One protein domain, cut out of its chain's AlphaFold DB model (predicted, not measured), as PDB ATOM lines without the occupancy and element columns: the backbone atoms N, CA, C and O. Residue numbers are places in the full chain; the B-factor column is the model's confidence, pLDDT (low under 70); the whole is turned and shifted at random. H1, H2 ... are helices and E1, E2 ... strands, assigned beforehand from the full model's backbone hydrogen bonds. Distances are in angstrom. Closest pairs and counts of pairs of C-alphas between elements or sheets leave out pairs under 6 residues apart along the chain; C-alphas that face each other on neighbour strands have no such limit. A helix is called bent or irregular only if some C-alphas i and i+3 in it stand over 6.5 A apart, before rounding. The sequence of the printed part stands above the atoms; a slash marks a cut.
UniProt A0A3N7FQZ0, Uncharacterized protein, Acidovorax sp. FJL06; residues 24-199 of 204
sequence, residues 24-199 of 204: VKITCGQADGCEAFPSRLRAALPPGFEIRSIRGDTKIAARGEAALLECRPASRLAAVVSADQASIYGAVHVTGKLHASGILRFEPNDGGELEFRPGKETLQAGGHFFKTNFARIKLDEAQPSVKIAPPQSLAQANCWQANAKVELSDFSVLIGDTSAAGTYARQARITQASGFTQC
ATOM      1  N   VAL A  24     -32.737  -8.730   0.656       94.69
ATOM      2  CA  VAL A  24     -33.319  -9.582  -0.384       94.69
ATOM      3  C   VAL A  24     -32.232 -10.233  -1.227       94.69
ATOM      4  O   VAL A  24     -31.232  -9.598  -1.546       94.69
ATOM      5  N   LYS A  25     -32.440 -11.495  -1.604       95.12
ATOM      6  CA  LYS A  25     -31.634 -12.215  -2.590       95.12
ATOM      7  C   LYS A  25     -32.446 -12.352  -3.875       95.12
ATOM      8  O   LYS A  25     -33.535 -12.923  -3.848       95.12
ATOM      9  N   ILE A  26     -31.934 -11.833  -4.986       94.25
ATOM     10  CA  ILE A  26     -32.627 -11.897  -6.273       94.25
ATOM     11  C   ILE A  26     -32.601 -13.323  -6.828       94.25
ATOM     12  O   ILE A  26     -31.544 -13.930  -6.966       94.25
ATOM     13  N   THR A  27     -33.771 -13.854  -7.177       90.62
ATOM     14  CA  THR A  27     -33.952 -15.191  -7.759       90.62
ATOM     15  C   THR A  27     -34.816 -15.084  -9.018       90.62
ATOM     16  O   THR A  27     -36.027 -14.888  -8.916       90.62
ATOM     17  N   CYS A  28     -34.221 -15.180 -10.208       82.38
ATOM     18  CA  CYS A  28     -34.894 -14.899 -11.489       82.38
ATOM     19  C   CYS A  28     -34.998 -16.099 -12.453       82.38
ATOM     20  O   CYS A  28     -35.397 -15.924 -13.601       82.38
ATOM     21  N   GLY A  29     -34.675 -17.315 -12.006       76.06
ATOM     22  CA  GLY A  29     -34.762 -18.531 -12.818       76.06
ATOM     23  C   GLY A  29     -33.744 -19.588 -12.390       76.06
ATOM     24  O   GLY A  29     -33.042 -19.391 -11.404       76.06
ATOM     25  N   GLN A  30     -33.685 -20.703 -13.129       66.00
ATOM     26  CA  GLN A  30     -32.746 -21.812 -12.873       66.00
ATOM     27  C   GLN A  30     -31.454 -21.753 -13.703       66.00
ATOM     28  O   GLN A  30     -30.582 -22.593 -13.517       66.00
ATOM     29  N   ALA A  31     -31.333 -20.802 -14.632       61.88
ATOM     30  CA  ALA A  31     -30.140 -20.660 -15.456       61.88
ATOM     31  C   ALA A  31     -29.123 -19.720 -14.800       61.88
ATOM     32  O   ALA A  31     -29.486 -18.634 -14.331       61.88
ATOM     33  N   ASP A  32     -27.850 -20.111 -14.851       61.94
ATOM     34  CA  ASP A  32     -26.732 -19.236 -14.522       61.94
ATOM     35  C   ASP A  32     -26.806 -17.972 -15.386       61.94
ATOM     36  O   ASP A  32     -26.807 -18.035 -16.614       61.94
ATOM     37  N   GLY A  33     -26.889 -16.802 -14.747       71.25
ATOM     38  CA  GLY A  33     -26.972 -15.528 -15.469       71.25
ATOM     39  C   GLY A  33     -28.379 -15.022 -15.780       71.25
ATOM     40  O   GLY A  33     -28.510 -14.134 -16.616       71.25
ATOM     41  N   CYS A  34     -29.424 -15.512 -15.102       87.62
ATOM     42  CA  CYS A  34     -30.717 -14.827 -15.153       87.62
ATOM     43  C   CYS A  34     -30.589 -13.364 -14.689       87.62
ATOM     44  O   CYS A  34     -29.761 -13.036 -13.831       87.62
ATOM     45  N   GLU A  35     -31.453 -12.497 -15.211       90.44
ATOM     46  CA  GLU A  35     -31.507 -11.086 -14.836       90.44
ATOM     47  C   GLU A  35     -32.927 -10.665 -14.452       90.44
ATOM     48  O   GLU A  35     -33.905 -10.998 -15.122       90.44
ATOM     49  N   ALA A  36     -33.044  -9.897 -13.371       89.62
ATOM     50  CA  ALA A  36     -34.279  -9.262 -12.948       89.62
ATOM     51  C   ALA A  36     -34.391  -7.852 -13.549       89.62
ATOM     52  O   ALA A  36     -33.553  -6.979 -13.293       89.62
ATOM     53  N   PHE A  37     -35.463  -7.625 -14.313       88.75
ATOM     54  CA  PHE A  37     -35.818  -6.343 -14.924       88.75
ATOM     55  C   PHE A  37     -37.298  -5.985 -14.652       88.75
ATOM     56  O   PHE A  37     -38.152  -6.875 -14.686       88.75
ATOM     57  N   PRO A  38     -37.644  -4.699 -14.426       87.44
ATOM     58  CA  PRO A  38     -36.730  -3.577 -14.199       87.44
ATOM     59  C   PRO A  38     -36.012  -3.715 -12.853       87.44
ATOM     60  O   PRO A  38     -36.603  -4.204 -11.889       87.44
ATOM     61  N   SER A  39     -34.762  -3.248 -12.775       91.06
ATOM     62  CA  SER A  39     -33.932  -3.389 -11.568       91.06
ATOM     63  C   SER A  39     -34.594  -2.796 -10.316       91.06
ATOM     64  O   SER A  39     -34.492  -3.370  -9.237       91.06
ATOM     65  N   ARG A  40     -35.260  -1.634 -10.447       94.50
ATOM     66  CA  ARG A  40     -35.669  -0.747  -9.330       94.50
ATOM     67  C   ARG A  40     -34.511  -0.382  -8.387       94.50
ATOM     68  O   ARG A  40     -34.737   0.191  -7.325       94.50
ATOM     69  N   LEU A  41     -33.277  -0.647  -8.796       95.56
ATOM     70  CA  LEU A  41     -32.072  -0.197  -8.130       95.56
ATOM     71  C   LEU A  41     -31.634   1.095  -8.819       95.56
ATOM     72  O   LEU A  41     -31.545   1.156 -10.045       95.56
ATOM     73  N   ARG A  42     -31.422   2.155  -8.047       96.31
ATOM     74  CA  ARG A  42     -31.036   3.474  -8.558       96.31
ATOM     75  C   ARG A  42     -29.755   3.929  -7.878       96.31
ATOM     76  O   ARG A  42     -29.519   3.599  -6.726       96.31
ATOM     77  N   ALA A  43     -28.955   4.708  -8.581       97.31
ATOM     78  CA  ALA A  43     -27.812   5.420  -8.032       97.31
ATOM     79  C   ALA A  43     -27.771   6.812  -8.662       97.31
ATOM     80  O   ALA A  43     -28.321   7.018  -9.748       97.31
ATOM     81  N   ALA A  44     -27.094   7.751  -8.015       97.75
ATOM     82  CA  ALA A  44     -26.605   8.940  -8.683       97.75
ATOM     83  C   ALA A  44     -25.552   8.505  -9.713       97.75
ATOM     84  O   ALA A  44     -24.432   8.124  -9.371       97.75
ATOM     85  N   LEU A  45     -25.926   8.521 -10.987       97.06
ATOM     86  CA  LEU A  45     -25.051   8.183 -12.103       97.06
ATOM     87  C   LEU A  45     -24.849   9.421 -12.984       97.06
ATOM     88  O   LEU A  45     -25.731  10.286 -13.021       97.06
ATOM     89  N   PRO A  46     -23.728   9.512 -13.721       96.06
ATOM     90  CA  PRO A  46     -23.575  10.535 -14.745       96.06
ATOM     91  C   PRO A  46     -24.711  10.482 -15.782       96.06
ATOM     92  O   PRO A  46     -25.315   9.421 -15.988       96.06
ATOM     93  N   PRO A  47     -24.995  11.592 -16.486       94.25
ATOM     94  CA  PRO A  47     -26.007  11.609 -17.538       94.25
ATOM     95  C   PRO A  47     -25.809  10.485 -18.566       94.25
ATOM     96  O   PRO A  47     -24.702  10.260 -19.052       94.25
ATOM     97  N   GLY A  48     -26.897   9.787 -18.903       94.44
ATOM     98  CA  GLY A  48     -26.895   8.688 -19.877       94.44
ATOM     99  C   GLY A  48     -26.538   7.307 -19.316       94.44
ATOM    100  O   GLY A  48     -26.571   6.341 -20.075       94.44
ATOM    101  N   PHE A  49     -26.229   7.194 -18.021       97.25
ATOM    102  CA  PHE A  49     -26.037   5.909 -17.347       97.25
ATOM    103  C   PHE A  49     -27.310   5.440 -16.635       97.25
ATOM    104  O   PHE A  49     -28.035   6.239 -16.042       97.25
ATOM    105  N   GLU A  50     -27.556   4.130 -16.635       97.06
ATOM    106  CA  GLU A  50     -28.677   3.509 -15.926       97.06
ATOM    107  C   GLU A  50     -28.311   2.110 -15.409       97.06
ATOM    108  O   GLU A  50     -27.705   1.318 -16.123       97.06
ATOM    109  N   ILE A  51     -28.734   1.769 -14.184       97.62
ATOM    110  CA  ILE A  51     -28.742   0.372 -13.721       97.62
ATOM    111  C   ILE A  51     -29.943  -0.332 -14.356       97.62
ATOM    112  O   ILE A  51     -31.088  -0.145 -13.928       97.62
ATOM    113  N   ARG A  52     -29.679  -1.150 -15.370       96.62
ATOM    114  CA  ARG A  52     -30.704  -1.804 -16.183       96.62
ATOM    115  C   ARG A  52     -31.320  -2.997 -15.464       96.62
ATOM    116  O   ARG A  52     -32.541  -3.061 -15.316       96.62
ATOM    117  N   SER A  53     -30.491  -3.918 -14.991       96.12
ATOM    118  CA  SER A  53     -30.933  -5.181 -14.401       96.12
ATOM    119  C   SER A  53     -30.050  -5.607 -13.227       96.12
ATOM    120  O   SER A  53     -28.968  -5.061 -12.991       96.12
ATOM    121  N   ILE A  54     -30.556  -6.563 -12.448       95.75
ATOM    122  CA  ILE A  54     -29.835  -7.198 -11.342       95.75
ATOM    123  C   ILE A  54     -29.700  -8.678 -11.677       95.75
ATOM    124  O   ILE A  54     -30.708  -9.329 -11.954       95.75
ATOM    125  N   ARG A  55     -28.484  -9.224 -11.638       93.69
ATOM    126  CA  ARG A  55     -28.260 -10.650 -11.886       93.69
ATOM    127  C   ARG A  55     -28.838 -11.487 -10.742       93.69
ATOM    128  O   ARG A  55     -28.863 -11.044  -9.588       93.69
ATOM    129  N   GLY A  56     -29.261 -12.708 -11.056       92.38
ATOM    130  CA  GLY A  56     -29.589 -13.731 -10.066       92.38
ATOM    131  C   GLY A  56     -28.498 -13.894  -9.007       92.38
ATOM    132  O   GLY A  56     -27.332 -13.584  -9.237       92.38
ATOM    133  N   ASP A  57     -28.920 -14.323  -7.822       92.25
ATOM    134  CA  ASP A  57     -28.121 -14.482  -6.606       92.25
ATOM    135  C   ASP A  57     -27.570 -13.198  -5.976       92.25
ATOM    136  O   ASP A  57     -26.975 -13.258  -4.900       92.25
ATOM    137  N   THR A  58     -27.854 -12.028  -6.554       95.38
ATOM    138  CA  THR A  58     -27.465 -10.749  -5.951       95.38
ATOM    139  C   THR A  58     -28.233 -10.494  -4.657       95.38
ATOM    140  O   THR A  58     -29.467 -10.437  -4.651       95.38
ATOM    141  N   LYS A  59     -27.499 -10.308  -3.559       96.31
ATOM    142  CA  LYS A  59     -28.007  -9.872  -2.259       96.31
ATOM    143  C   LYS A  59     -27.984  -8.347  -2.183       96.31
ATOM    144  O   LYS A  59     -26.983  -7.721  -2.524       96.31
ATOM    145  N   ILE A  60     -29.080  -7.750  -1.724       96.19
ATOM    146  CA  ILE A  60     -29.222  -6.303  -1.540       96.19
ATOM    147  C   ILE A  60     -29.798  -6.067  -0.150       96.19
ATOM    148  O   ILE A  60     -30.917  -6.501   0.133       96.19
ATOM    149  N   ALA A  61     -29.041  -5.372   0.694       94.88
ATOM    150  CA  ALA A  61     -29.411  -5.052   2.064       94.88
ATOM    151  C   ALA A  61     -29.458  -3.537   2.273       94.88
ATOM    152  O   ALA A  61     -28.498  -2.828   1.972       94.88
ATOM    153  N   ALA A  62     -30.554  -3.026   2.833       90.00
ATOM    154  CA  ALA A  62     -30.645  -1.615   3.213       90.00
ATOM    155  C   ALA A  62     -29.792  -1.281   4.453       90.00
ATOM    156  O   ALA A  62     -29.472  -0.117   4.687       90.00
ATOM    157  N   ARG A  63     -29.448  -2.290   5.265       86.50
ATOM    158  CA  ARG A  63     -28.618  -2.178   6.471       86.50
ATOM    159  C   ARG A  63     -27.750  -3.420   6.628       86.50
ATOM    160  O   ARG A  63     -28.188  -4.517   6.293       86.50
ATOM    161  N   GLY A  64     -26.568  -3.246   7.213       88.88
ATOM    162  CA  GLY A  64     -25.598  -4.327   7.386       88.88
ATOM    163  C   GLY A  64     -24.894  -4.705   6.084       88.88
ATOM    164  O   GLY A  64     -25.081  -4.071   5.047       88.88
ATOM    165  N   GLU A  65     -24.058  -5.736   6.155       91.50
ATOM    166  CA  GLU A  65     -23.249  -6.206   5.030       91.50
ATOM    167  C   GLU A  65     -23.960  -7.350   4.306       91.50
ATOM    168  O   GLU A  65     -24.065  -8.456   4.833       91.50
ATOM    169  N   ALA A  66     -24.430  -7.106   3.080       93.69
ATOM    170  CA  ALA A  66     -25.206  -8.078   2.307       93.69
ATOM    171  C   ALA A  66     -24.486  -9.429   2.138       93.69
ATOM    172  O   ALA A  66     -25.145 -10.466   2.126       93.69
ATOM    173  N   ALA A  67     -23.150  -9.432   2.066       93.00
ATOM    174  CA  ALA A  67     -22.334 -10.645   1.986       93.00
ATOM    175  C   ALA A  67     -22.605 -11.617   3.150       93.00
ATOM    176  O   ALA A  67     -22.745 -12.822   2.935       93.00
ATOM    177  N   LEU A  68     -22.746 -11.072   4.362       92.88
ATOM    178  CA  LEU A  68     -22.839 -11.812   5.623       92.88
ATOM    179  C   LEU A  68     -24.280 -12.119   6.047       92.88
ATOM    180  O   LEU A  68     -24.501 -12.822   7.030       92.88
ATOM    181  N   LEU A  69     -25.266 -11.563   5.342       90.75
ATOM    182  CA  LEU A  69     -26.672 -11.707   5.694       90.75
ATOM    183  C   LEU A  69     -27.318 -12.897   4.981       90.75
ATOM    184  O   LEU A  69     -27.104 -13.142   3.788       90.75
ATOM    185  N   GLU A  70     -28.192 -13.582   5.714       91.44
ATOM    186  CA  GLU A  70     -29.188 -14.483   5.144       91.44
ATOM    187  C   GLU A  70     -30.381 -13.656   4.659       91.44
ATOM    188  O   GLU A  70     -31.101 -13.030   5.440       91.44
ATOM    189  N   CYS A  71     -30.559 -13.607   3.341       92.56
ATOM    190  CA  CYS A  71     -31.490 -12.691   2.690       92.56
ATOM    191  C   CYS A  71     -32.686 -13.450   2.128       92.56
ATOM    192  O   CYS A  71     -32.535 -14.512   1.519       92.56
ATOM    193  N   ARG A  72     -33.890 -12.885   2.282       92.88
ATOM    194  CA  ARG A  72     -35.102 -13.538   1.778       92.88
ATOM    195  C   ARG A  72     -35.082 -13.589   0.245       92.88
ATOM    196  O   ARG A  72     -34.772 -12.571  -0.382       92.88
ATOM    197  N   PRO A  73     -35.427 -14.724  -0.379       93.12
ATOM    198  CA  PRO A  73     -35.501 -14.799  -1.829       93.12
ATOM    199  C   PRO A  73     -36.623 -13.898  -2.356       93.12
ATOM    200  O   PRO A  73     -37.702 -13.803  -1.764       93.12
ATOM    201  N   ALA A  74     -36.370 -13.230  -3.474       92.12
ATOM    202  CA  ALA A  74     -37.349 -12.415  -4.176       92.12
ATOM    203  C   ALA A  74     -37.038 -12.393  -5.675       92.12
ATOM    204  O   ALA A  74     -35.886 -12.284  -6.079       92.12
ATOM    205  N   SER A  75     -38.063 -12.411  -6.524       90.69
ATOM    206  CA  SER A  75     -37.861 -12.294  -7.975       90.69
ATOM    207  C   SER A  75     -37.536 -10.875  -8.444       90.69
ATOM    208  O   SER A  75     -37.073 -10.686  -9.566       90.69
ATOM    209  N   ARG A  76     -37.787  -9.868  -7.599       90.25
ATOM    210  CA  ARG A  76     -37.548  -8.443  -7.870       90.25
ATOM    211  C   ARG A  76     -37.526  -7.628  -6.579       90.25
ATOM    212  O   ARG A  76     -38.074  -8.056  -5.561       90.25
ATOM    213  N   LEU A  77     -36.995  -6.409  -6.648       91.62
ATOM    214  CA  LEU A  77     -37.123  -5.432  -5.567       91.62
ATOM    215  C   LEU A  77     -38.575  -4.937  -5.442       91.62
ATOM    216  O   LEU A  77     -39.208  -4.543  -6.424       91.62
ATOM    217  N   ALA A  78     -39.113  -4.945  -4.220       89.06
ATOM    218  CA  ALA A  78     -40.486  -4.507  -3.953       89.06
ATOM    219  C   ALA A  78     -40.657  -2.982  -4.087       89.06
ATOM    220  O   ALA A  78     -41.695  -2.511  -4.548       89.06
ATOM    221  N   ALA A  79     -39.617  -2.220  -3.752       90.81
ATOM    222  CA  ALA A  79     -39.561  -0.765  -3.835       90.81
ATOM    223  C   ALA A  79     -38.268  -0.319  -4.530       90.81
ATOM    224  O   ALA A  79     -37.395  -1.142  -4.808       90.81
ATOM    225  N   VAL A  80     -38.160   0.977  -4.829       93.50
ATOM    226  CA  VAL A  80     -36.908   1.551  -5.327       93.50
ATOM    227  C   VAL A  80     -35.875   1.557  -4.203       93.50
ATOM    228  O   VAL A  80     -36.172   2.014  -3.102       93.50
ATOM    229  N   VAL A  81     -34.670   1.068  -4.489       95.00
ATOM    230  CA  VAL A  81     -33.543   1.036  -3.546       95.00
ATOM    231  C   VAL A  81     -32.407   1.890  -4.096       95.00
ATOM    232  O   VAL A  81     -32.111   1.833  -5.291       95.00
ATOM    233  N   SER A  82     -31.766   2.678  -3.233       96.44
ATOM    234  CA  SER A  82     -30.566   3.433  -3.595       96.44
ATOM    235  C   SER A  82     -29.314   2.574  -3.414       96.44
ATOM    236  O   SER A  82     -28.967   2.217  -2.290       96.44
ATOM    237  N   ALA A  83     -28.605   2.274  -4.499       97.19
ATOM    238  CA  ALA A  83     -27.308   1.599  -4.480       97.19
ATOM    239  C   ALA A  83     -26.183   2.470  -3.900       97.19
ATOM    240  O   ALA A  83     -25.129   1.948  -3.560       97.19
ATOM    241  N   ASP A  84     -26.395   3.783  -3.756       97.31
ATOM    242  CA  ASP A  84     -25.452   4.651  -3.042       97.31
ATOM    243  C   ASP A  84     -25.494   4.446  -1.522       97.31
ATOM    244  O   ASP A  84     -24.608   4.924  -0.818       97.31
ATOM    245  N   GLN A  85     -26.538   3.784  -1.014       96.25
ATOM    246  CA  GLN A  85     -26.787   3.596   0.418       96.25
ATOM    247  C   GLN A  85     -26.888   2.120   0.811       96.25
ATOM    248  O   GLN A  85     -26.556   1.763   1.937       96.25
ATOM    249  N   ALA A  86     -27.368   1.266  -0.093       95.56
ATOM    250  CA  ALA A  86     -27.513  -0.159   0.156       95.56
ATOM    251  C   ALA A  86     -26.171  -0.894   0.063       95.56
ATOM    252  O   ALA A  86     -25.322  -0.578  -0.770       95.56
ATOM    253  N   SER A  87     -26.027  -1.945   0.867       96.12
ATOM    254  CA  SER A  87     -24.990  -2.953   0.669       96.12
ATOM    255  C   SER A  87     -25.439  -3.922  -0.424       96.12
ATOM    256  O   SER A  87     -26.568  -4.422  -0.395       96.12
ATOM    257  N   ILE A  88     -24.572  -4.177  -1.403       97.12
ATOM    258  CA  ILE A  88     -24.836  -5.075  -2.532       97.12
ATOM    259  C   ILE A  88     -23.724  -6.120  -2.575       97.12
ATOM    260  O   ILE A  88     -22.553  -5.774  -2.465       97.12
ATOM    261  N   TYR A  89     -24.092  -7.385  -2.759       96.81
ATOM    262  CA  TYR A  89     -23.156  -8.479  -3.014       96.81
ATOM    263  C   TYR A  89     -23.712  -9.344  -4.146       96.81
ATOM    264  O   TYR A  89     -24.777  -9.941  -3.999       96.81
ATOM    265  N   GLY A  90     -23.039  -9.370  -5.292       95.56
ATOM    266  CA  GLY A  90     -23.537  -9.980  -6.527       95.56
ATOM    267  C   GLY A  90     -23.252  -9.105  -7.742       95.56
ATOM    268  O   GLY A  90     -22.265  -8.380  -7.750       95.56
ATOM    269  N   ALA A  91     -24.092  -9.160  -8.776       94.88
ATOM    270  CA  ALA A  91     -23.826  -8.453 -10.026       94.88
ATOM    271  C   ALA A  91     -25.000  -7.596 -10.502       94.88
ATOM    272  O   ALA A  91     -26.165  -7.995 -10.447       94.88
ATOM    273  N   VAL A  92     -24.678  -6.415 -11.024       96.94
ATOM    274  CA  VAL A  92     -25.646  -5.494 -11.628       96.94
ATOM    275  C   VAL A  92     -25.187  -5.074 -13.016       96.94
ATOM    276  O   VAL A  92     -23.997  -4.865 -13.258       96.94
ATOM    277  N   HIS A  93     -26.141  -4.938 -13.930       97.31
ATOM    278  CA  HIS A  93     -25.883  -4.469 -15.285       97.31
ATOM    279  C   HIS A  93     -26.126  -2.966 -15.364       97.31
ATOM    280  O   HIS A  93     -27.205  -2.480 -15.012       97.31
ATOM    281  N   VAL A  94     -25.127  -2.225 -15.833       98.12
ATOM    282  CA  VAL A  94     -25.189  -0.776 -16.010       98.12
ATOM    283  C   VAL A  94     -24.996  -0.446 -17.482       98.12
ATOM    284  O   VAL A  94     -23.948  -0.714 -18.060       98.12
ATOM    285  N   THR A  95     -25.987   0.183 -18.098       97.50
ATOM    286  CA  THR A  95     -25.857   0.737 -19.446       97.50
ATOM    287  C   THR A  95     -25.381   2.182 -19.375       97.50
ATOM    288  O   THR A  95     -25.567   2.871 -18.374       97.50
ATOM    289  N   GLY A  96     -24.734   2.645 -20.441       96.81
ATOM    290  CA  GLY A  96     -24.178   3.991 -20.540       96.81
ATOM    291  C   GLY A  96     -22.942   4.017 -21.428       96.81
ATOM    292  O   GLY A  96     -22.461   2.967 -21.862       96.81
ATOM    293  N   LYS A  97     -22.437   5.221 -21.706       97.12
ATOM    294  CA  LYS A  97     -21.194   5.432 -22.455       97.12
ATOM    295  C   LYS A  97     -20.252   6.313 -21.651       97.12
ATOM    296  O   LYS A  97     -20.605   7.429 -21.281       97.12
ATOM    297  N   LEU A  98     -19.049   5.812 -21.414       97.00
ATOM    298  CA  LEU A  98     -17.967   6.520 -20.755       97.00
ATOM    299  C   LEU A  98     -16.953   6.977 -21.797       97.00
ATOM    300  O   LEU A  98     -16.288   6.146 -22.409       97.00
ATOM    301  N   HIS A  99     -16.798   8.287 -21.952       96.94
ATOM    302  CA  HIS A  99     -15.695   8.884 -22.700       96.94
ATOM    303  C   HIS A  99     -14.761   9.533 -21.685       96.94
ATOM    304  O   HIS A  99     -15.160  10.476 -21.005       96.94
ATOM    305  N   ALA A 100     -13.549   9.002 -21.535       97.19
ATOM    306  CA  ALA A 100     -12.671   9.412 -20.445       97.19
ATOM    307  C   ALA A 100     -11.192   9.361 -20.827       97.19
ATOM    308  O   ALA A 100     -10.767   8.564 -21.668       97.19
ATOM    309  N   SER A 101     -10.412  10.212 -20.163       98.12
ATOM    310  CA  SER A 101      -8.956  10.092 -20.096       98.12
ATOM    311  C   SER A 101      -8.569   9.435 -18.771       98.12
ATOM    312  O   SER A 101      -9.287   9.557 -17.776       98.12
ATOM    313  N   GLY A 102      -7.459   8.707 -18.755       98.00
ATOM    314  CA  GLY A 102      -7.022   7.986 -17.566       98.00
ATOM    315  C   GLY A 102      -5.783   7.143 -17.815       98.00
ATOM    316  O   GLY A 102      -5.027   7.388 -18.757       98.00
ATOM    317  N   ILE A 103      -5.591   6.138 -16.969       97.69
ATOM    318  CA  ILE A 103      -4.473   5.201 -17.062       97.69
ATOM    319  C   ILE A 103      -4.987   3.852 -17.547       97.69
ATOM    320  O   ILE A 103      -5.860   3.255 -16.926       97.69
ATOM    321  N   LEU A 104      -4.421   3.366 -18.644       97.50
ATOM    322  CA  LEU A 104      -4.515   1.969 -19.039       97.50
ATOM    323  C   LEU A 104      -3.393   1.203 -18.343       97.50
ATOM    324  O   LEU A 104      -2.241   1.632 -18.402       97.50
ATOM    325  N   ARG A 105      -3.712   0.080 -17.708       95.62
ATOM    326  CA  ARG A 105      -2.745  -0.745 -16.993       95.62
ATOM    327  C   ARG A 105      -2.933  -2.208 -17.352       95.62
ATOM    328  O   ARG A 105      -4.050  -2.715 -17.319       95.62
ATOM    329  N   PHE A 106      -1.826  -2.859 -17.673       94.94
ATOM    330  CA  PHE A 106      -1.732  -4.303 -17.775       94.94
ATOM    331  C   PHE A 106      -1.078  -4.841 -16.509       94.94
ATOM    332  O   PHE A 106       0.024  -4.416 -16.157       94.94
ATOM    333  N   GLU A 107      -1.763  -5.757 -15.841       91.44
ATOM    334  CA  GLU A 107      -1.301  -6.456 -14.649       91.44
ATOM    335  C   GLU A 107      -2.098  -7.765 -14.486       91.44
ATOM    336  O   GLU A 107      -3.183  -7.746 -13.898       91.44
ATOM    337  N   PRO A 108      -1.583  -8.902 -14.989       84.81
ATOM    338  CA  PRO A 108      -2.252 -10.194 -14.881       84.81
ATOM    339  C   PRO A 108      -2.575 -10.566 -13.431       84.81
ATOM    340  O   PRO A 108      -1.698 -10.563 -12.560       84.81
ATOM    341  N   ASN A 109      -3.844 -10.886 -13.185       80.81
ATOM    342  CA  ASN A 109      -4.366 -11.403 -11.923       80.81
ATOM    343  C   ASN A 109      -5.618 -12.264 -12.182       80.81
ATOM    344  O   ASN A 109      -6.149 -12.276 -13.290       80.81
ATOM    345  N   ASP A 110      -6.124 -12.945 -11.151       74.56
ATOM    346  CA  ASP A 110      -7.311 -13.815 -11.256       74.56
ATOM    347  C   ASP A 110      -8.571 -13.093 -11.765       74.56
ATOM    348  O   ASP A 110      -9.520 -13.720 -12.228       74.56
ATOM    349  N   GLY A 111      -8.613 -11.769 -11.626       67.62
ATOM    350  CA  GLY A 111      -9.730 -10.935 -12.024       67.62
ATOM    351  C   GLY A 111      -9.618 -10.326 -13.415       67.62
ATOM    352  O   GLY A 111     -10.554  -9.626 -13.786       67.62
ATOM    353  N   GLY A 112      -8.519 -10.533 -14.141       77.94
ATOM    354  CA  GLY A 112      -8.277  -9.936 -15.455       77.94
ATOM    355  C   GLY A 112      -6.855  -9.402 -15.622       77.94
ATOM    356  O   GLY A 112      -6.099  -9.263 -14.661       77.94
ATOM    357  N   GLU A 113      -6.488  -9.097 -16.859       89.88
ATOM    358  CA  GLU A 113      -5.154  -8.646 -17.245       89.88
ATOM    359  C   GLU A 113      -5.104  -7.151 -17.529       89.88
ATOM    360  O   GLU A 113      -4.103  -6.504 -17.221       89.88
ATOM    361  N   LEU A 114      -6.158  -6.593 -18.130       94.44
ATOM    362  CA  LEU A 114      -6.155  -5.223 -18.629       94.44
ATOM    363  C   LEU A 114      -7.265  -4.399 -17.986       94.44
ATOM    364  O   LEU A 114      -8.451  -4.678 -18.146       94.44
ATOM    365  N   GLU A 115      -6.879  -3.313 -17.325       95.38
ATOM    366  CA  GLU A 115      -7.813  -2.387 -16.700       95.38
ATOM    367  C   GLU A 115      -7.577  -0.940 -17.131       95.38
ATOM    368  O   GLU A 115      -6.462  -0.496 -17.412       95.38
ATOM    369  N   PHE A 116      -8.658  -0.175 -17.148       97.44
ATOM    370  CA  PHE A 116      -8.656   1.265 -17.295       97.44
ATOM    371  C   PHE A 116      -9.043   1.925 -15.970       97.44
ATOM    372  O   PHE A 116     -10.035   1.564 -15.337       97.44
ATOM    373  N   ARG A 117      -8.263   2.922 -15.564       96.75
ATOM    374  CA  ARG A 117      -8.466   3.730 -14.362       96.75
ATOM    375  C   ARG A 117      -8.808   5.158 -14.797       96.75
ATOM    376  O   ARG A 117      -7.893   5.886 -15.201       96.75
ATOM    377  N   PRO A 118     -10.091   5.561 -14.777       97.25
ATOM    378  CA  PRO A 118     -10.487   6.906 -15.176       97.25
ATOM    379  C   PRO A 118      -9.837   7.980 -14.297       97.25
ATOM    380  O   PRO A 118      -9.593   7.763 -13.108       97.25
ATOM    381  N   GLY A 119      -9.603   9.166 -14.863       95.50
ATOM    382  CA  GLY A 119      -9.215  10.337 -14.080       95.50
ATOM    383  C   GLY A 119     -10.266  10.695 -13.022       95.50
ATOM    384  O   GLY A 119     -11.463  10.426 -13.182       95.50
ATOM    385  N   LYS A 120      -9.834  11.303 -11.911       92.75
ATOM    386  CA  LYS A 120     -10.709  11.611 -10.762       92.75
ATOM    387  C   LYS A 120     -11.893  12.496 -11.157       92.75
ATOM    388  O   LYS A 120     -12.988  12.314 -10.632       92.75
ATOM    389  N   GLU A 121     -11.684  13.417 -12.089       92.94
ATOM    390  CA  GLU A 121     -12.697  14.301 -12.664       92.94
ATOM    391  C   GLU A 121     -13.846  13.531 -13.329       92.94
ATOM    392  O   GLU A 121     -15.004  13.915 -13.187       92.94
ATOM    393  N   THR A 122     -13.554  12.385 -13.955       91.94
ATOM    394  CA  THR A 122     -14.570  11.522 -14.576       91.94
ATOM    395  C   THR A 122     -15.523  10.939 -13.527       91.94
ATOM    396  O   THR A 122     -16.719  10.786 -13.766       91.94
ATOM    397  N   LEU A 123     -15.010  10.634 -12.332       92.25
ATOM    398  CA  LEU A 123     -15.779  10.000 -11.259       92.25
ATOM    399  C   LEU A 123     -16.600  11.003 -10.436       92.25
ATOM    400  O   LEU A 123     -17.554  10.610  -9.765       92.25
ATOM    401  N   GLN A 124     -16.256  12.295 -10.466       91.50
ATOM    402  CA  GLN A 124     -16.902  13.319  -9.634       91.50
ATOM    403  C   GLN A 124     -18.402  13.469  -9.904       91.50
ATOM    404  O   GLN A 124     -19.147  13.756  -8.966       91.50
ATOM    405  N   ALA A 125     -18.837  13.209 -11.141       85.38
ATOM    406  CA  ALA A 125     -20.226  13.325 -11.578       85.38
ATOM    407  C   ALA A 125     -21.171  12.242 -11.010       85.38
ATOM    408  O   ALA A 125     -22.384  12.372 -11.148       85.38
ATOM    409  N   GLY A 126     -20.641  11.181 -10.390       94.12
ATOM    410  CA  GLY A 126     -21.433  10.080  -9.834       94.12
ATOM    411  C   GLY A 126     -21.559  10.076  -8.305       94.12
ATOM    412  O   GLY A 126     -20.837  10.765  -7.576       94.12
ATOM    413  N   GLY A 127     -22.480   9.252  -7.814       97.31
ATOM    414  CA  GLY A 127     -22.667   8.897  -6.410       97.31
ATOM    415  C   GLY A 127     -21.633   7.899  -5.896       97.31
ATOM    416  O   GLY A 127     -20.667   7.560  -6.586       97.31
ATOM    417  N   HIS A 128     -21.837   7.431  -4.665       97.00
ATOM    418  CA  HIS A 128     -20.963   6.458  -4.013       97.00
ATOM    419  C   HIS A 128     -20.837   5.171  -4.835       97.00
ATOM    420  O   HIS A 128     -19.721   4.710  -5.073       97.00
ATOM    421  N   PHE A 129     -21.952   4.643  -5.346       97.44
ATOM    422  CA  PHE A 129     -21.960   3.434  -6.163       97.44
ATOM    423  C   PHE A 129     -21.053   3.579  -7.392       97.44
ATOM    424  O   PHE A 129     -20.205   2.725  -7.646       97.44
ATOM    425  N   PHE A 130     -21.199   4.677  -8.140       97.50
ATOM    426  CA  PHE A 130     -20.418   4.907  -9.355       97.50
ATOM    427  C   PHE A 130     -18.938   5.124  -9.038       97.50
ATOM    428  O   PHE A 130     -18.079   4.460  -9.609       97.50
ATOM    429  N   LYS A 131     -18.635   6.011  -8.083       96.50
ATOM    430  CA  LYS A 131     -17.259   6.347  -7.685       96.50
ATOM    431  C   LYS A 131     -16.472   5.124  -7.232       96.50
ATOM    432  O   LYS A 131     -15.311   4.990  -7.601       96.50
ATOM    433  N   THR A 132     -17.101   4.248  -6.453       94.88
ATOM    434  CA  THR A 132     -16.465   3.033  -5.940       94.88
ATOM    435  C   THR A 132     -16.252   2.012  -7.053       94.88
ATOM    436  O   THR A 132     -15.139   1.527  -7.237       94.88
ATOM    437  N   ASN A 133     -17.293   1.709  -7.829       96.81
ATOM    438  CA  ASN A 133     -17.241   0.590  -8.768       96.81
ATOM    439  C   ASN A 133     -16.546   0.933 -10.094       96.81
ATOM    440  O   ASN A 133     -15.947   0.052 -10.702       96.81
ATOM    441  N   PHE A 134     -16.571   2.191 -10.542       97.19
ATOM    442  CA  PHE A 134     -15.978   2.612 -11.822       97.19
ATOM    443  C   PHE A 134     -14.555   3.173 -11.683       97.19
ATOM    444  O   PHE A 134     -13.971   3.614 -12.672       97.19
ATOM    445  N   ALA A 135     -13.960   3.143 -10.486       95.12
ATOM    446  CA  ALA A 135     -12.572   3.571 -10.283       95.12
ATOM    447  C   ALA A 135     -11.555   2.688 -11.029       95.12
ATOM    448  O   ALA A 135     -10.472   3.153 -11.391       95.12
ATOM    449  N   ARG A 136     -11.905   1.418 -11.252       94.31
ATOM    450  CA  ARG A 136     -11.134   0.441 -12.024       94.31
ATOM    451  C   ARG A 136     -12.101  -0.329 -12.912       94.31
ATOM    452  O   ARG A 136     -13.043  -0.941 -12.410       94.31
ATOM    453  N   ILE A 137     -11.882  -0.267 -14.219       97.06
ATOM    454  CA  ILE A 137     -12.741  -0.898 -15.219       97.06
ATOM    455  C   ILE A 137     -11.912  -1.920 -15.981       97.06
ATOM    456  O   ILE A 137     -11.006  -1.561 -16.728       97.06
ATOM    457  N   LYS A 138     -12.232  -3.188 -15.791       96.06
ATOM    458  CA  LYS A 138     -11.631  -4.328 -16.470       96.06
ATOM    459  C   LYS A 138     -12.120  -4.395 -17.914       96.06
ATOM    460  O   LYS A 138     -13.288  -4.117 -18.201       96.06
ATOM    461  N   LEU A 139     -11.213  -4.723 -18.826       96.81
ATOM    462  CA  LEU A 139     -11.456  -4.724 -20.272       96.81
ATOM    463  C   LEU A 139     -11.473  -6.139 -20.866       96.81
ATOM    464  O   LEU A 139     -11.640  -6.296 -22.073       96.81
ATOM    465  N   ASP A 140     -11.326  -7.158 -20.023       92.81
ATOM    466  CA  ASP A 140     -11.194  -8.569 -20.404       92.81
ATOM    467  C   ASP A 140     -12.466  -9.136 -21.050       92.81
ATOM    468  O   ASP A 140     -12.408 -10.016 -21.903       92.81
ATOM    469  N   GLU A 141     -13.631  -8.596 -20.682       94.56
ATOM    470  CA  GLU A 141     -14.928  -9.001 -21.233       94.56
ATOM    471  C   GLU A 141     -15.344  -8.206 -22.482       94.56
ATOM    472  O   GLU A 141     -16.443  -8.417 -23.009       94.56
ATOM    473  N   ALA A 142     -14.503  -7.283 -22.955       96.69
ATOM    474  CA  ALA A 142     -14.841  -6.436 -24.086       96.69
ATOM    475  C   ALA A 142     -14.900  -7.233 -25.396       96.69
ATOM    476  O   ALA A 142     -14.026  -8.051 -25.694       96.69
ATOM    477  N   GLN A 143     -15.912  -6.946 -26.215       96.00
ATOM    478  CA  GLN A 143     -16.074  -7.506 -27.551       96.00
ATOM    479  C   GLN A 143     -16.143  -6.381 -28.603       96.00
ATOM    480  O   GLN A 143     -17.019  -5.516 -28.517       96.00
ATOM    481  N   PRO A 144     -15.253  -6.378 -29.617       94.56
ATOM    482  CA  PRO A 144     -14.106  -7.279 -29.775       94.56
ATOM    483  C   PRO A 144     -13.061  -7.086 -28.664       94.56
ATOM    484  O   PRO A 144     -12.995  -6.018 -28.055       94.56
ATOM    485  N   SER A 145     -12.225  -8.105 -28.434       93.75
ATOM    486  CA  SER A 145     -11.157  -8.035 -27.431       93.75
ATOM    487  C   SER A 145     -10.233  -6.850 -27.697       93.75
ATOM    488  O   SER A 145      -9.802  -6.615 -28.833       93.75
ATOM    489  N   VAL A 146      -9.906  -6.119 -26.635       93.94
ATOM    490  CA  VAL A 146      -9.016  -4.962 -26.708       93.94
ATOM    491  C   VAL A 146      -7.605  -5.415 -27.063       93.94
ATOM    492  O   VAL A 146      -7.023  -6.260 -26.391       93.94
ATOM    493  N   LYS A 147      -7.029  -4.824 -28.112       88.81
ATOM    494  CA  LYS A 147      -5.645  -5.079 -28.524       88.81
ATOM    495  C   LYS A 147      -4.810  -3.828 -28.303       88.81
ATOM    496  O   LYS A 147      -5.032  -2.819 -28.967       88.81
ATOM    497  N   ILE A 148      -3.839  -3.910 -27.398       91.62
ATOM    498  CA  ILE A 148      -2.811  -2.887 -27.195       91.62
ATOM    499  C   ILE A 148      -1.451  -3.559 -27.168       91.62
ATOM    500  O   ILE A 148      -1.242  -4.521 -26.436       91.62
ATOM    501  N   ALA A 149      -0.532  -3.031 -27.969       91.25
ATOM    502  CA  ALA A 149       0.856  -3.451 -27.976       91.25
ATOM    503  C   ALA A 149       1.689  -2.396 -27.232       91.25
ATOM    504  O   ALA A 149       1.750  -1.251 -27.695       91.25
ATOM    505  N   PRO A 150       2.313  -2.732 -26.089       93.75
ATOM    506  CA  PRO A 150       3.303  -1.853 -25.485       93.75
ATOM    507  C   PRO A 150       4.587  -1.825 -26.344       93.75
ATOM    508  O   PRO A 150       4.785  -2.691 -27.202       93.75
ATOM    509  N   PRO A 151       5.501  -0.862 -26.118       94.88
ATOM    510  CA  PRO A 151       6.837  -0.888 -26.710       94.88
ATOM    511  C   PRO A 151       7.570  -2.202 -26.415       94.88
ATOM    512  O   PRO A 151       7.372  -2.804 -25.359       94.88
ATOM    513  N   GLN A 152       8.478  -2.617 -27.306       94.31
ATOM    514  CA  GLN A 152       9.189  -3.900 -27.202       94.31
ATOM    515  C   GLN A 152       9.915  -4.093 -25.861       94.31
ATOM    516  O   GLN A 152       9.948  -5.202 -25.337       94.31
ATOM    517  N   SER A 153      10.427  -3.012 -25.263       93.75
ATOM    518  CA  SER A 153      11.070  -3.026 -23.941       93.75
ATOM    519  C   SER A 153      10.148  -3.469 -22.799       93.75
ATOM    520  O   SER A 153      10.633  -3.839 -21.737       93.75
ATOM    521  N   LEU A 154       8.830  -3.420 -23.002       94.44
ATOM    522  CA  LEU A 154       7.799  -3.784 -22.028       94.44
ATOM    523  C   LEU A 154       6.969  -4.995 -22.473       94.44
ATOM    524  O   LEU A 154       6.071  -5.407 -21.746       94.44
ATOM    525  N   ALA A 155       7.260  -5.593 -23.633       89.56
ATOM    526  CA  ALA A 155       6.480  -6.707 -24.178       89.56
ATOM    527  C   ALA A 155       6.488  -7.959 -23.281       89.56
ATOM    528  O   ALA A 155       5.552  -8.746 -23.327       89.56
ATOM    529  N   GLN A 156       7.537  -8.127 -22.473       89.06
ATOM    530  CA  GLN A 156       7.705  -9.230 -21.517       89.06
ATOM    531  C   GLN A 156       7.528  -8.768 -20.058       89.06
ATOM    532  O   GLN A 156       7.877  -9.488 -19.127       89.06
ATOM    533  N   ALA A 157       7.060  -7.535 -19.834       90.44
ATOM    534  CA  ALA A 157       6.871  -7.021 -18.487       90.44
ATOM    535  C   ALA A 157       5.572  -7.570 -17.885       90.44
ATOM    536  O   ALA A 157       4.507  -7.453 -18.484       90.44
ATOM    537  N   ASN A 158       5.641  -8.055 -16.646       91.31
ATOM    538  CA  ASN A 158       4.464  -8.510 -15.891       91.31
ATOM    539  C   ASN A 158       3.574  -7.352 -15.394       91.31
ATOM    540  O   ASN A 158       2.567  -7.586 -14.732       91.31
ATOM    541  N   CYS A 159       3.973  -6.103 -15.648       94.19
ATOM    542  CA  CYS A 159       3.194  -4.909 -15.347       94.19
ATOM    543  C   CYS A 159       3.661  -3.743 -16.227       94.19
ATOM    544  O   CYS A 159       4.850  -3.399 -16.229       94.19
ATOM    545  N   TRP A 160       2.732  -3.085 -16.914       95.81
ATOM    546  CA  TRP A 160       2.973  -1.775 -17.524       95.81
ATOM    547  C   TRP A 160       1.729  -0.894 -17.446       95.81
ATOM    548  O   TRP A 160       0.605  -1.371 -17.302       95.81
ATOM    549  N   GLN A 161       1.929   0.414 -17.558       97.38
ATOM    550  CA  GLN A 161       0.845   1.388 -17.617       97.38
ATOM    551  C   GLN A 161       1.112   2.461 -18.671       97.38
ATOM    552  O   GLN A 161       2.263   2.720 -19.015       97.38
ATOM    553  N   ALA A 162       0.052   3.083 -19.177       97.94
ATOM    554  CA  ALA A 162       0.105   4.149 -20.168       97.94
ATOM    555  C   ALA A 162      -1.040   5.146 -19.953       97.94
ATOM    556  O   ALA A 162      -2.124   4.781 -19.500       97.94
ATOM    557  N   ASN A 163      -0.828   6.399 -20.342       98.25
ATOM    558  CA  ASN A 163      -1.918   7.363 -20.446       98.25
ATOM    559  C   ASN A 163      -2.805   6.981 -21.627       98.25
ATOM    560  O   ASN A 163      -2.295   6.749 -22.728       98.25
ATOM    561  N   ALA A 164      -4.118   6.953 -21.419       98.31
ATOM    562  CA  ALA A 164      -5.065   6.522 -22.432       98.31
ATOM    563  C   ALA A 164      -6.323   7.390 -22.495       98.31
ATOM    564  O   ALA A 164      -6.756   7.976 -21.502       98.31
ATOM    565  N   LYS A 165      -6.923   7.421 -23.687       98.31
ATOM    566  CA  LYS A 165      -8.289   7.895 -23.923       98.31
ATOM    567  C   LYS A 165      -9.134   6.738 -24.414       98.31
ATOM    568  O   LYS A 165      -8.728   6.020 -25.333       98.31
ATOM    569  N   VAL A 166     -10.311   6.577 -23.830       98.00
ATOM    570  CA  VAL A 166     -11.173   5.422 -24.089       98.00
ATOM    571  C   VAL A 166     -12.614   5.831 -24.329       98.00
ATOM    572  O   VAL A 166     -13.073   6.874 -23.860       98.00
ATOM    573  N   GLU A 167     -13.323   4.954 -25.024       98.12
ATOM    574  CA  GLU A 167     -14.775   4.901 -25.055       98.12
ATOM    575  C   GLU A 167     -15.196   3.523 -24.570       98.12
ATOM    576  O   GLU A 167     -14.865   2.517 -25.201       98.12
ATOM    577  N   LEU A 168     -15.873   3.478 -23.430       98.31
ATOM    578  CA  LEU A 168     -16.347   2.241 -22.822       98.31
ATOM    579  C   LEU A 168     -17.866   2.277 -22.743       98.31
ATOM    580  O   LEU A 168     -18.453   3.326 -22.468       98.31
ATOM    581  N   SER A 169     -18.514   1.143 -22.943       98.19
ATOM    582  CA  SER A 169     -19.957   1.040 -22.779       98.19
ATOM    583  C   SER A 169     -20.377  -0.349 -22.361       98.19
ATOM    584  O   SER A 169     -19.635  -1.312 -22.550       98.19
ATOM    585  N   ASP A 170     -21.597  -0.404 -21.830       97.00
ATOM    586  CA  ASP A 170     -22.277  -1.629 -21.424       97.00
ATOM    587  C   ASP A 170     -21.489  -2.405 -20.357       97.00
ATOM    588  O   ASP A 170     -20.554  -3.142 -20.644       97.00
ATOM    589  N   PHE A 171     -21.822  -2.186 -19.087       98.12
ATOM    590  CA  PHE A 171     -20.970  -2.559 -17.964       98.12
ATOM    591  C   PHE A 171     -21.602  -3.644 -17.098       98.12
ATOM    592  O   PHE A 171     -22.719  -3.489 -16.607       98.12
ATOM    593  N   SER A 172     -20.851  -4.708 -16.833       96.38
ATOM    594  CA  SER A 172     -21.171  -5.685 -15.790       96.38
ATOM    595  C   SER A 172     -20.424  -5.304 -14.517       96.38
ATOM    596  O   SER A 172     -19.195  -5.304 -14.500       96.38
ATOM    597  N   VAL A 173     -21.140  -4.956 -13.452       97.56
ATOM    598  CA  VAL A 173     -20.541  -4.574 -12.167       97.56
ATOM    599  C   VAL A 173     -20.695  -5.739 -11.198       97.56
ATOM    600  O   VAL A 173     -21.793  -5.982 -10.699       97.56
ATOM    601  N   LEU A 174     -19.604  -6.461 -10.945       96.00
ATOM    602  CA  LEU A 174     -19.538  -7.549  -9.973       96.00
ATOM    603  C   LEU A 174     -19.021  -7.007  -8.637       96.00
ATOM    604  O   LEU A 174     -17.869  -6.595  -8.528       96.00
ATOM    605  N   ILE A 175     -19.871  -7.017  -7.620       96.19
ATOM    606  CA  ILE A 175     -19.601  -6.487  -6.285       96.19
ATOM    607  C   ILE A 175     -19.407  -7.661  -5.335       96.19
ATOM    608  O   ILE A 175     -20.321  -8.457  -5.118       96.19
ATOM    609  N   GLY A 176     -18.211  -7.757  -4.768       92.88
ATOM    610  CA  GLY A 176     -17.831  -8.820  -3.852       92.88
ATOM    611  C   GLY A 176     -16.440  -8.590  -3.277       92.88
ATOM    612  O   GLY A 176     -15.871  -7.507  -3.400       92.88
ATOM    613  N   ASP A 177     -15.909  -9.625  -2.650       87.44
ATOM    614  CA  ASP A 177     -14.654  -9.648  -1.895       87.44
ATOM    615  C   ASP A 177     -13.531 -10.428  -2.599       87.44
ATOM    616  O   ASP A 177     -12.410 -10.506  -2.098       87.44
ATOM    617  N   THR A 178     -13.807 -10.987  -3.778       85.69
ATOM    618  CA  THR A 178     -12.821 -11.714  -4.582       85.69
ATOM    619  C   THR A 178     -12.057 -10.782  -5.521       85.69
ATOM    620  O   THR A 178     -12.526  -9.706  -5.893       85.69
ATOM    621  N   SER A 179     -10.893 -11.229  -5.989       77.75
ATOM    622  CA  SER A 179     -10.125 -10.579  -7.064       77.75
ATOM    623  C   SER A 179     -10.923 -10.438  -8.370       77.75
ATOM    624  O   SER A 179     -10.697  -9.502  -9.143       77.75
ATOM    625  N   ALA A 180     -11.901 -11.319  -8.599       84.75
ATOM    626  CA  ALA A 180     -12.830 -11.239  -9.718       84.75
ATOM    627  C   ALA A 180     -13.849 -10.095  -9.578       84.75
ATOM    628  O   ALA A 180     -14.377  -9.646 -10.593       84.75
ATOM    629  N   ALA A 181     -14.103  -9.552  -8.385       91.56
ATOM    630  CA  ALA A 181     -14.954  -8.371  -8.251       91.56
ATOM    631  C   ALA A 181     -14.389  -7.179  -9.050       91.56
ATOM    632  O   ALA A 181     -13.179  -7.040  -9.260       91.56
ATOM    633  N   GLY A 182     -15.279  -6.336  -9.561       94.31
ATOM    634  CA  GLY A 182     -14.941  -5.178 -10.375       94.31
ATOM    635  C   GLY A 182     -15.995  -4.856 -11.427       94.31
ATOM    636  O   GLY A 182     -16.955  -5.597 -11.643       94.31
ATOM    637  N   THR A 183     -15.788  -3.729 -12.098       97.25
ATOM    638  CA  THR A 183     -16.588  -3.330 -13.256       97.25
ATOM    639  C   THR A 183     -15.915  -3.809 -14.525       97.25
ATOM    640  O   THR A 183     -14.737  -3.543 -14.726       97.25
ATOM    641  N   TYR A 184     -16.671  -4.461 -15.397       97.38
ATOM    642  CA  TYR A 184     -16.215  -4.971 -16.682       97.38
ATOM    643  C   TYR A 184     -16.940  -4.239 -17.803       97.38
ATOM    644  O   TYR A 184     -18.170  -4.189 -17.810       97.38
ATOM    645  N   ALA A 185     -16.196  -3.672 -18.750       98.06
ATOM    646  CA  ALA A 185     -16.779  -3.098 -19.959       98.06
ATOM    647  C   ALA A 185     -16.977  -4.190 -21.022       98.06
ATOM    648  O   ALA A 185     -16.025  -4.877 -21.384       98.06
ATOM    649  N   ARG A 186     -18.195  -4.323 -21.558       97.19
ATOM    650  CA  ARG A 186     -18.521  -5.248 -22.660       97.19
ATOM    651  C   ARG A 186     -18.161  -4.665 -24.021       97.19
ATOM    652  O   ARG A 186     -17.949  -5.407 -24.974       97.19
ATOM    653  N   GLN A 187     -18.063  -3.343 -24.120       98.06
ATOM    654  CA  GLN A 187     -17.574  -2.642 -25.301       98.06
ATOM    655  C   GLN A 187     -16.468  -1.679 -24.892       98.06
ATOM    656  O   GLN A 187     -16.647  -0.864 -23.987       98.06
ATOM    657  N   ALA A 188     -15.329  -1.763 -25.575       98.00
ATOM    658  CA  ALA A 188     -14.179  -0.923 -25.283       98.00
ATOM    659  C   ALA A 188     -13.445  -0.519 -26.562       98.00
ATOM    660  O   ALA A 188     -13.056  -1.355 -27.377       98.00
ATOM    661  N   ARG A 189     -13.210   0.784 -26.711       97.25
ATOM    662  CA  ARG A 189     -12.390   1.365 -27.772       97.25
ATOM    663  C   ARG A 189     -11.324   2.251 -27.154       97.25
ATOM    664  O   ARG A 189     -11.632   3.277 -26.557       97.25
ATOM    665  N   ILE A 190     -10.062   1.881 -27.333       97.06
ATOM    666  CA  ILE A 190      -8.929   2.723 -26.943       97.06
ATOM    667  C   ILE A 190      -8.594   3.611 -28.135       97.06
ATOM    668  O   ILE A 190      -8.198   3.128 -29.192       97.06
ATOM    669  N   THR A 191      -8.805   4.914 -27.979       96.00
ATOM    670  CA  THR A 191      -8.602   5.899 -29.053       96.00
ATOM    671  C   THR A 191      -7.193   6.475 -29.046       96.00
ATOM    672  O   THR A 191      -6.699   6.919 -30.078       96.00
ATOM    673  N   GLN A 192      -6.531   6.447 -27.890       96.62
ATOM    674  CA  GLN A 192      -5.155   6.888 -27.716       96.62
ATOM    675  C   GLN A 192      -4.525   6.111 -26.557       96.62
ATOM    676  O   GLN A 192      -5.172   5.940 -25.527       96.62
ATOM    677  N   ALA A 193      -3.268   5.689 -26.709       96.88
ATOM    678  CA  ALA A 193      -2.437   5.142 -25.639       96.88
ATOM    679  C   ALA A 193      -0.988   5.616 -25.830       96.88
ATOM    680  O   ALA A 193      -0.450   5.533 -26.932       96.88
ATOM    681  N   SER A 194      -0.368   6.169 -24.787       96.88
ATOM    682  CA  SER A 194       0.972   6.766 -24.882       96.88
ATOM    683  C   SER A 194       1.665   6.871 -23.523       96.88
ATOM    684  O   SER A 194       1.019   6.785 -22.480       96.88
ATOM    685  N   GLY A 195       2.981   7.098 -23.531       97.06
ATOM    686  CA  GLY A 195       3.763   7.237 -22.299       97.06
ATOM    687  C   GLY A 195       3.819   5.936 -21.503       97.06
ATOM    688  O   GLY A 195       3.545   5.938 -20.309       97.06
ATOM    689  N   PHE A 196       4.107   4.827 -22.189       97.50
ATOM    690  CA  PHE A 196       4.203   3.515 -21.563       97.50
ATOM    691  C   PHE A 196       5.375   3.464 -20.583       97.50
ATOM    692  O   PHE A 196       6.499   3.827 -20.929       97.50
ATOM    693  N   THR A 197       5.117   2.955 -19.385       96.50
ATOM    694  CA  THR A 197       6.122   2.755 -18.340       96.50
ATOM    695  C   THR A 197       5.902   1.417 -17.651       96.50
ATOM    696  O   THR A 197       4.761   0.981 -17.490       96.50
ATOM    697  N   GLN A 198       6.976   0.785 -17.187       95.50
ATOM    698  CA  GLN A 198       6.861  -0.358 -16.283       95.50
ATOM    699  C   GLN A 198       6.205   0.083 -14.966       95.50
ATOM    700  O   GLN A 198       6.443   1.198 -14.497       95.50
ATOM    701  N   CYS A 199       5.384  -0.779 -14.370       91.19
ATOM    702  CA  CYS A 199       4.816  -0.569 -13.038       91.19
ATOM    703  C   CYS A 199       5.245  -1.664 -12.061       91.19
ATOM    704  O   CYS A 199       5.779  -2.703 -12.448       91.19
TER     705      CYS A 199
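Overview. This is residues 24 to 199 of the 204 residues of an uncharacterized protein of Acidovorax sp. FJL06 (UniProt A0A3N7FQZ0). Three long, strongly bent antiparallel strands, E5, E7 and E8, lie side by side in a deeply curved sheet; E6 folds back along E5, and residues 137 to 138 bridge E6 to E8. The short strands E1, E3 and E4 extend this sheet at one end of the long axis, E2 pairs with E5 nearby, and the small helix H2 packs on the sheet. The printed part has 176 residues, with eight named strands and two named helices in the order E1 E2 E3 E4 E5 E6 H1 H2 E7 E8, and is mostly strand. The branched sheet is mixed, with E1 and E4 its parallel pair. The whole is compact, with a radius of gyration of the C-alphas of 17.0 A, yet elongated, spanning 54 by 31 by 28 A.

Along the chain. Find C-alpha 24 at (-33.319, -9.582, -0.384), where E1 begins, residues 24 to 26. Look next for E2, residues 50 to 55, 14.7 A long, then E3, residues 59 to 61, and E4, residues 72 to 74. E5, residues 87 to 109, starts at (-24.990, -2.953, 0.669), measures 25.6 A and bends by 149 degrees at residue 106. E6, residues 112 to 118, is 17.0 A long; H1, residues 120 to 124, and H2, residues 128 to 133, follow. E7, residues 160 to 175, measures 25.7 A and bends by 113 degrees at residue 163. E8, residues 182 to 198, measures 23.1 A, bends by 119 degrees at residue 187 and ends at (6.861, -0.358, -16.283).

Arrangement. Begin at E5: E2 and E6 lie on one side of it, E3 and E7 on the other side. Look for N 52 and O 93, 2.8 A, between E2 and E5; N 59 and O 89, 2.8 A, between E3 and E5; and N 105 and O 115, 2.8 A, in the hairpin E5 and E6. E7 is antiparallel to E5, with N 94 and O 171 at 2.8 A, and forms a hairpin with E8, with N 167 and O 189 at 2.8 A. E1 is antiparallel to E3, with N 24 and O 60 at 2.9 A, and parallel to E4, with N 25 and O 72 at 2.8 A. H2 is on the sheet at a height of 8.8 A, only just over E7, with 3 of its 6 C-alphas there. H1 only grazes the sheet, with residues 120 to 123. H1 and H2 only just touch, only at the corner, with 3 pairs of C-alphas within 8 A; the closest, Leu 123 and Lys 131, are 5.3 A apart. In H1 and H2 every O i to N i+4 pair is within hydrogen-bond range.

Size, cuts and confidence. The C-alphas of Ala 78 and Ser 153, the two farthest apart, are separated by 55.3 A. The printed part has no cut; the links E1 to E2, E4 to E5 and H2 to E7 are long. Mean pLDDT of the printed part is 93.2; residues 30 to 32 and 111 are under 70.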